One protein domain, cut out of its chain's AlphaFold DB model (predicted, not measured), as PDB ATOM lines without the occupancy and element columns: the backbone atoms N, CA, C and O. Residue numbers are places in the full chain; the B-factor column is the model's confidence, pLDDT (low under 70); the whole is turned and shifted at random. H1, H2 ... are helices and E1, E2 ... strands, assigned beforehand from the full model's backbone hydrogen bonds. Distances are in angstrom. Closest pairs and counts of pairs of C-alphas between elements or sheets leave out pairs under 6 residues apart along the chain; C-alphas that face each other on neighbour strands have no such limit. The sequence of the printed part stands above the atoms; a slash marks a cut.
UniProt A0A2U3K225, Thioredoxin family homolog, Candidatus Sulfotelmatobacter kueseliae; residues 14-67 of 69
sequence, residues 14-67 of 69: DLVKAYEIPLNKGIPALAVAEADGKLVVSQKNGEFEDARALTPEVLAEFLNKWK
ATOM      1  N   ASP A  14     -31.315 -48.403  22.528       94.25
ATOM      2  CA  ASP A  14     -31.454 -49.187  21.308       94.25
ATOM      3  C   ASP A  14     -32.879 -49.732  21.139       94.25
ATOM      4  O   ASP A  14     -33.445 -49.600  20.054       94.25
ATOM      5  N   LEU A  15     -33.496 -50.252  22.207       93.12
ATOM      6  CA  LEU A  15     -34.883 -50.734  22.179       93.12
ATOM      7  C   LEU A  15     -35.882 -49.585  22.033       93.12
ATOM      8  O   LEU A  15     -36.824 -49.691  21.248       93.12
ATOM      9  N   VAL A  16     -35.658 -48.472  22.737       92.12
ATOM     10  CA  VAL A  16     -36.473 -47.250  22.603       92.12
ATOM     11  C   VAL A  16     -36.502 -46.793  21.147       92.12
ATOM     12  O   VAL A  16     -37.568 -46.496  20.612       92.12
ATOM     13  N   LYS A  17     -35.343 -46.793  20.480       92.62
ATOM     14  CA  LYS A  17     -35.238 -46.449  19.062       92.62
ATOM     15  C   LYS A  17     -35.893 -47.498  18.160       92.62
ATOM     16  O   LYS A  17     -36.620 -47.120  17.249       92.62
ATOM     17  N   ALA A  18     -35.650 -48.786  18.398       93.56
ATOM     18  CA  ALA A  18     -36.153 -49.878  17.561       93.56
ATOM     19  C   ALA A  18     -37.686 -49.995  17.582       93.56
ATOM     20  O   ALA A  18     -38.298 -50.238  16.544       93.56
ATOM     21  N   TYR A  19     -38.304 -49.772  18.742       93.81
ATOM     22  CA  TYR A  19     -39.762 -49.754  18.903       93.81
ATOM     23  C   TYR A  19     -40.354 -48.343  18.832       93.81
ATOM     24  O   TYR A  19     -41.544 -48.138  19.089       93.81
ATOM     25  N   GLU A  20     -39.515 -47.373  18.463       92.69
ATOM     26  CA  GLU A  20     -39.859 -45.981  18.221       92.69
ATOM     27  C   GLU A  20     -40.696 -45.347  19.356       92.69
ATOM     28  O   GLU A  20     -41.676 -44.640  19.104       92.69
ATOM     29  N   ILE A  21     -40.341 -45.641  20.607       90.81
ATOM     30  CA  ILE A  21     -41.062 -45.188  21.801       90.81
ATOM     31  C   ILE A  21     -40.836 -43.681  22.006       90.81
ATOM     32  O   ILE A  21     -39.681 -43.246  22.087       90.81
ATOM     33  N   PRO A  22     -41.894 -42.862  22.131       87.56
ATOM     34  CA  PRO A  22     -41.744 -41.426  22.320       87.56
ATOM     35  C   PRO A  22     -41.466 -41.090  23.794       87.56
ATOM     36  O   PRO A  22     -42.358 -40.693  24.527       87.56
ATOM     37  N   LEU A  23     -40.226 -41.210  24.275       86.75
ATOM     38  CA  LEU A  23     -39.925 -40.860  25.680       86.75
ATOM     39  C   LEU A  23     -40.185 -39.381  26.014       86.75
ATOM     40  O   LEU A  23     -40.526 -39.044  27.138       86.75
ATOM     41  N   ASN A  24     -40.127 -38.495  25.017       86.62
ATOM     42  CA  ASN A  24     -40.467 -37.076  25.164       86.62
ATOM     43  C   ASN A  24     -41.950 -36.809  25.474       86.62
ATOM     44  O   ASN A  24     -42.325 -35.663  25.720       86.62
ATOM     45  N   LYS A  25     -42.784 -37.839  25.363       85.44
ATOM     46  CA  LYS A  25     -44.200 -37.835  25.708       85.44
ATOM     47  C   LYS A  25     -44.373 -38.207  27.181       85.44
ATOM     48  O   LYS A  25     -45.039 -37.508  27.928       85.44
ATOM     49  N   GLY A  26     -43.598 -39.167  27.662       79.88
ATOM     50  CA  GLY A  26     -43.546 -39.542  29.069       79.88
ATOM     51  C   GLY A  26     -43.820 -41.026  29.243       79.88
ATOM     52  O   GLY A  26     -44.082 -41.749  28.280       79.88
ATOM     53  N   ILE A  27     -43.720 -41.484  30.487       82.94
ATOM     54  CA  ILE A  27     -43.844 -42.897  30.848       82.94
ATOM     55  C   ILE A  27     -45.026 -43.122  31.807       82.94
ATOM     56  O   ILE A  27     -45.285 -42.277  32.668       82.94
ATOM     57  N   PRO A  28     -45.715 -44.276  31.722       81.75
ATOM     58  CA  PRO A  28     -45.401 -45.434  30.878       81.75
ATOM     59  C   PRO A  28     -45.782 -45.251  29.396       81.75
ATOM     60  O   PRO A  28     -46.769 -44.604  29.068       81.75
ATOM     61  N   ALA A  29     -45.017 -45.888  28.504       85.62
ATOM     62  CA  ALA A  29     -45.285 -45.949  27.065       85.62
ATOM     63  C   ALA A  29     -45.367 -47.411  26.593       85.62
ATOM     64  O   ALA A  29     -44.719 -48.288  27.171       85.62
ATOM     65  N   LEU A  30     -46.156 -47.685  25.547       86.81
ATOM     66  CA  LEU A  30     -46.393 -49.043  25.046       86.81
ATOM     67  C   LEU A  30     -46.088 -49.182  23.550       86.81
ATOM     68  O   LEU A  30     -46.443 -48.335  22.726       86.81
ATOM     69  N   ALA A  31     -45.503 -50.328  23.202       89.94
ATOM     70  CA  ALA A  31     -45.421 -50.836  21.841       89.94
ATOM     71  C   ALA A  31     -45.787 -52.323  21.801       89.94
ATOM     72  O   ALA A  31     -45.617 -53.058  22.776       89.94
ATOM     73  N   VAL A  32     -46.288 -52.753  20.650       90.31
ATOM     74  CA  VAL A  32     -46.633 -54.132  20.319       90.31
ATOM     75  C   VAL A  32     -45.682 -54.592  19.232       90.31
ATOM     76  O   VAL A  32     -45.516 -53.907  18.220       90.31
ATOM     77  N   ALA A  33     -45.077 -55.753  19.441       91.19
ATOM     78  CA  ALA A  33     -44.189 -56.395  18.492       91.19
ATOM     79  C   ALA A  33     -44.639 -57.837  18.244       91.19
ATOM     80  O   ALA A  33     -45.216 -58.471  19.131       91.19
ATOM     81  N   GLU A  34     -44.358 -58.336  17.047       89.50
ATOM     82  CA  GLU A  34     -44.493 -59.748  16.700       89.50
ATOM     83  C   GLU A  34     -43.495 -60.605  17.495       89.50
ATOM     84  O   GLU A  34     -42.530 -60.108  18.085       89.50
ATOM     85  N   ALA A  35     -43.688 -61.926  17.472       88.69
ATOM     86  CA  ALA A  35     -42.800 -62.875  18.149       88.69
ATOM     87  C   ALA A  35     -41.342 -62.834  17.641       88.69
ATOM     88  O   ALA A  35     -40.428 -63.205  18.376       88.69
ATOM     89  N   ASP A  36     -41.122 -62.376  16.406       90.44
ATOM     90  CA  ASP A  36     -39.796 -62.184  15.805       90.44
ATOM     91  C   ASP A  36     -39.160 -60.817  16.135       90.44
ATOM     92  O   ASP A  36     -38.049 -60.527  15.693       90.44
ATOM     93  N   GLY A  37     -39.842 -59.984  16.930       90.12
ATOM     94  CA  GLY A  37     -39.385 -58.654  17.333       90.12
ATOM     95  C   GLY A  37     -39.748 -57.533  16.358       90.12
ATOM     96  O   GLY A  37     -39.374 -56.382  16.593       90.12
ATOM     97  N   LYS A  38     -40.488 -57.807  15.277       92.25
ATOM     98  CA  LYS A  38     -40.953 -56.761  14.361       92.25
ATOM     99  C   LYS A  38     -41.986 -55.863  15.042       92.25
ATOM    100  O   LYS A  38     -43.006 -56.342  15.531       92.25
ATOM    101  N   LEU A  39     -41.761 -54.550  15.018       92.56
ATOM    102  CA  LEU A  39     -42.726 -53.568  15.515       92.56
ATOM    103  C   LEU A  39     -44.040 -53.636  14.713       92.56
ATOM    104  O   LEU A  39     -44.036 -53.517  13.487       92.56
ATOM    105  N   VAL A  40     -45.158 -53.786  15.422       91.44
ATOM    106  CA  VAL A  40     -46.523 -53.772  14.869       91.44
ATOM    107  C   VAL A  40     -47.169 -52.417  15.116       91.44
ATOM    108  O   VAL A  40     -47.673 -51.784  14.191       91.44
ATOM    109  N   VAL A  41     -47.135 -51.958  16.369       89.44
ATOM    110  CA  VAL A  41     -47.703 -50.674  16.788       89.44
ATOM    111  C   VAL A  41     -46.828 -50.035  17.846       89.44
ATOM    112  O   VAL A  41     -46.434 -50.680  18.809       89.44
ATOM    113  N   SER A  42     -46.582 -48.741  17.689       88.69
ATOM    114  CA  SER A  42     -45.958 -47.882  18.688       88.69
ATOM    115  C   SER A  42     -46.850 -46.664  18.873       88.69
ATOM    116  O   SER A  42     -47.244 -46.025  17.894       88.69
ATOM    117  N   GLN A  43     -47.218 -46.384  20.115       80.50
ATOM    118  CA  GLN A  43     -48.027 -45.224  20.477       80.50
ATOM    119  C   GLN A  43     -47.178 -43.963  20.366       80.50
ATOM    120  O   GLN A  43     -46.080 -43.919  20.912       80.50
ATOM    121  N   LYS A  44     -47.647 -42.960  19.618       82.12
ATOM    122  CA  LYS A  44     -46.851 -41.764  19.276       82.12
ATOM    123  C   LYS A  44     -47.309 -40.503  19.987       82.12
ATOM    124  O   LYS A  44     -46.561 -39.527  20.039       82.12
ATOM    125  N   ASN A  45     -48.535 -40.508  20.495       79.31
ATOM    126  CA  ASN A  45     -49.226 -39.306  20.937       79.31
ATOM    127  C   ASN A  45     -49.433 -39.270  22.448       79.31
ATOM    128  O   ASN A  45     -50.206 -38.443  22.920       79.31
ATOM    129  N   GLY A  46     -48.737 -40.131  23.189       72.62
ATOM    130  CA  GLY A  46     -48.815 -40.132  24.639       72.62
ATOM    131  C   GLY A  46     -50.101 -40.740  25.178       72.62
ATOM    132  O   GLY A  46     -50.561 -40.375  26.254       72.62
ATOM    133  N   GLU A  47     -50.690 -41.681  24.443       77.31
ATOM    134  CA  GLU A  47     -51.967 -42.319  24.765       77.31
ATOM    135  C   GLU A  47     -51.995 -42.950  26.174       77.31
ATOM    136  O   GLU A  47     -53.069 -43.167  26.728       77.31
ATOM    137  N   PHE A  48     -50.819 -43.229  26.749       76.06
ATOM    138  CA  PHE A  48     -50.627 -43.820  28.075       76.06
ATOM    139  C   PHE A  48     -49.757 -42.955  29.010       76.06
ATOM    140  O   PHE A  48     -49.430 -43.403  30.107       76.06
ATOM    141  N   GLU A  49     -49.438 -41.706  28.641       73.19
ATOM    142  CA  GLU A  49     -48.745 -40.764  29.544       73.19
ATOM    143  C   GLU A  49     -49.517 -40.578  30.856       73.19
ATOM    144  O   GLU A  49     -48.931 -40.524  31.936       73.19
ATOM    145  N   ASP A  50     -50.850 -40.554  30.766       72.62
ATOM    146  CA  ASP A  50     -51.749 -40.520  31.917       72.62
ATOM    147  C   ASP A  50     -52.298 -41.913  32.252       72.62
ATOM    148  O   ASP A  50     -53.484 -42.111  32.522       72.62
ATOM    149  N   ALA A  51     -51.431 -42.930  32.249       69.12
ATOM    150  CA  ALA A  51     -51.840 -44.278  32.637       69.12
ATOM    151  C   ALA A  51     -52.371 -44.372  34.073       69.12
ATOM    152  O   ALA A  51     -53.035 -45.345  34.413       69.12
ATOM    153  N   ARG A  52     -52.110 -43.364  34.917       70.06
ATOM    154  CA  ARG A  52     -52.717 -43.255  36.249       70.06
ATOM    155  C   ARG A  52     -54.214 -42.954  36.179       70.06
ATOM    156  O   ARG A  52     -54.940 -43.398  37.063       70.06
ATOM    157  N   ALA A  53     -54.660 -42.217  35.163       72.44
ATOM    158  CA  ALA A  53     -56.072 -41.973  34.899       72.44
ATOM    159  C   ALA A  53     -56.709 -43.034  33.988       72.44
ATOM    160  O   ALA A  53     -57.937 -43.098  33.903       72.44
ATOM    161  N   LEU A  54     -55.913 -43.878  33.318       73.25
ATOM    162  CA  LEU A  54     -56.442 -44.992  32.534       73.25
ATOM    163  C   LEU A  54     -57.071 -46.046  33.444       73.25
ATOM    164  O   LEU A  54     -56.448 -46.557  34.376       73.25
ATOM    165  N   THR A  55     -58.316 -46.406  33.140       81.00
ATOM    166  CA  THR A  55     -58.994 -47.477  33.863       81.00
ATOM    167  C   THR A  55     -58.461 -48.846  33.413       81.00
ATOM    168  O   THR A  55     -58.001 -48.993  32.271       81.00
ATOM    169  N   PRO A  56     -58.522 -49.879  34.275       83.19
ATOM    170  CA  PRO A  56     -58.106 -51.235  33.918       83.19
ATOM    171  C   PRO A  56     -58.776 -51.774  32.646       83.19
ATOM    172  O   PRO A  56     -58.162 -52.544  31.909       83.19
ATOM    173  N   GLU A  57     -60.011 -51.357  32.363       85.88
ATOM    174  CA  GLU A  57     -60.781 -51.775  31.190       85.88
ATOM    175  C   GLU A  57     -60.147 -51.286  29.885       85.88
ATOM    176  O   GLU A  57     -60.026 -52.070  28.945       85.88
ATOM    177  N   VAL A  58     -59.676 -50.035  29.838       81.94
ATOM    178  CA  VAL A  58     -59.026 -49.468  28.642       81.94
ATOM    179  C   VAL A  58     -57.712 -50.191  28.350       81.94
ATOM    180  O   VAL A  58     -57.413 -50.530  27.201       81.94
ATOM    181  N   LEU A  59     -56.940 -50.496  29.398       80.19
ATOM    182  CA  LEU A  59     -55.723 -51.292  29.259       80.19
ATOM    183  C   LEU A  59     -56.041 -52.720  28.788       80.19
ATOM    184  O   LEU A  59     -55.364 -53.240  27.902       80.19
ATOM    185  N   ALA A  60     -57.075 -53.351  29.347       86.56
ATOM    186  CA  ALA A  60     -57.487 -54.696  28.960       86.56
ATOM    187  C   ALA A  60     -57.964 -54.757  27.503       86.56
ATOM    188  O   ALA A  60     -57.596 -55.684  26.783       86.56
ATOM    189  N   GLU A  61     -58.742 -53.778  27.041       87.88
ATOM    190  CA  GLU A  61     -59.177 -53.680  25.645       87.88
ATOM    191  C   GLU A  61     -57.978 -53.554  24.698       87.88
ATOM    192  O   GLU A  61     -57.876 -54.301  23.720       87.88
ATOM    193  N   PHE A  62     -57.019 -52.684  25.035       84.44
ATOM    194  CA  PHE A  62     -55.786 -52.539  24.266       84.44
ATOM    195  C   PHE A  62     -55.009 -53.859  24.176       84.44
ATOM    196  O   PHE A  62     -54.618 -54.266  23.084       84.44
ATOM    197  N   LEU A  63     -54.806 -54.555  25.299       84.81
ATOM    198  CA  LEU A  63     -54.072 -55.824  25.319       84.81
ATOM    199  C   LEU A  63     -54.812 -56.935  24.564       84.81
ATOM    200  O   LEU A  63     -54.182 -57.711  23.848       84.81
ATOM    201  N   ASN A  64     -56.141 -56.996  24.675       89.94
ATOM    202  CA  ASN A  64     -56.953 -57.992  23.976       89.94
ATOM    203  C   ASN A  64     -56.935 -57.799  22.458       89.94
ATOM    204  O   ASN A  64     -56.933 -58.791  21.732       89.94
ATOM    205  N   LYS A  65     -56.856 -56.553  21.968       87.69
ATOM    206  CA  LYS A  65     -56.715 -56.258  20.532       87.69
ATOM    207  C   LYS A  65     -55.482 -56.922  19.909       87.69
ATOM    208  O   LYS A  65     -55.516 -57.282  18.737       87.69
ATOM    209  N   TRP A  66     -54.409 -57.063  20.683       85.19
ATOM    210  CA  TRP A  66     -53.115 -57.573  20.219       85.19
ATOM    211  C   TRP A  66     -52.776 -58.953  20.775       85.19
ATOM    212  O   TRP A  66     -51.638 -59.410  20.663       85.19
ATOM    213  N   LYS A  67     -53.747 -59.625  21.395       82.88
ATOM    214  CA  LYS A  67     -53.551 -60.981  21.883       82.88
ATOM    215  C   LYS A  67     -53.381 -61.922  20.676       82.88
ATOM    216  O   LYS A  67     -54.181 -61.839  19.743       82.88
TER     217      LYS A  67
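Overview. This is residues 14 to 67 of the 69 residues of the protein "Thioredoxin family homolog" of Candidatus Sulfotelmatobacter kueseliae (UniProt A0A2U3K225). A small hairpin of two short strands, E1 and E2, stands between short helix H1 on one side and longer helix H2 on the other, joined by long loops in a flat outline. The 54 printed residues run H1, E1, E2, H2, antiparallel in the sheet E1 - E2; the class is mixed, with under half of the residues in named elements. The whole is compact, radius of gyration of the C-alphas 11.4 A, spanning 29 by 27 by 13 A.

Arrangement. H1, residues 14 to 18, comes closest to E2, residues 39 to 42, at the C-alphas of Ala 18 and Leu 39, 7.8 A. E1, residues 31 to 33, and E2 form an antiparallel hairpin at 171 degrees; N 32 and O 41 are within hydrogen-bond range at 2.8 A. H2, residues 56 to 65, is apart from H1 and E1. In both helices every O i to N i+4 pair is within hydrogen-bond range.

Along the chain. H1 begins at C-alpha 14 (-31.454, -49.187, 21.308) and is 6.0 A long; E1 is 6.6 A, E2 7.3 A. H2 is 14.4 A, ending at C-alpha 65 (-56.715, -56.258, 20.532).

Size, cuts and confidence. The printed part has no cut. The links H1 to E1 and E2 to H2 are long. Residues 53 to 58, of which 56 to 58 belong to H2, stand free. Residue 51 is under pLDDT 70.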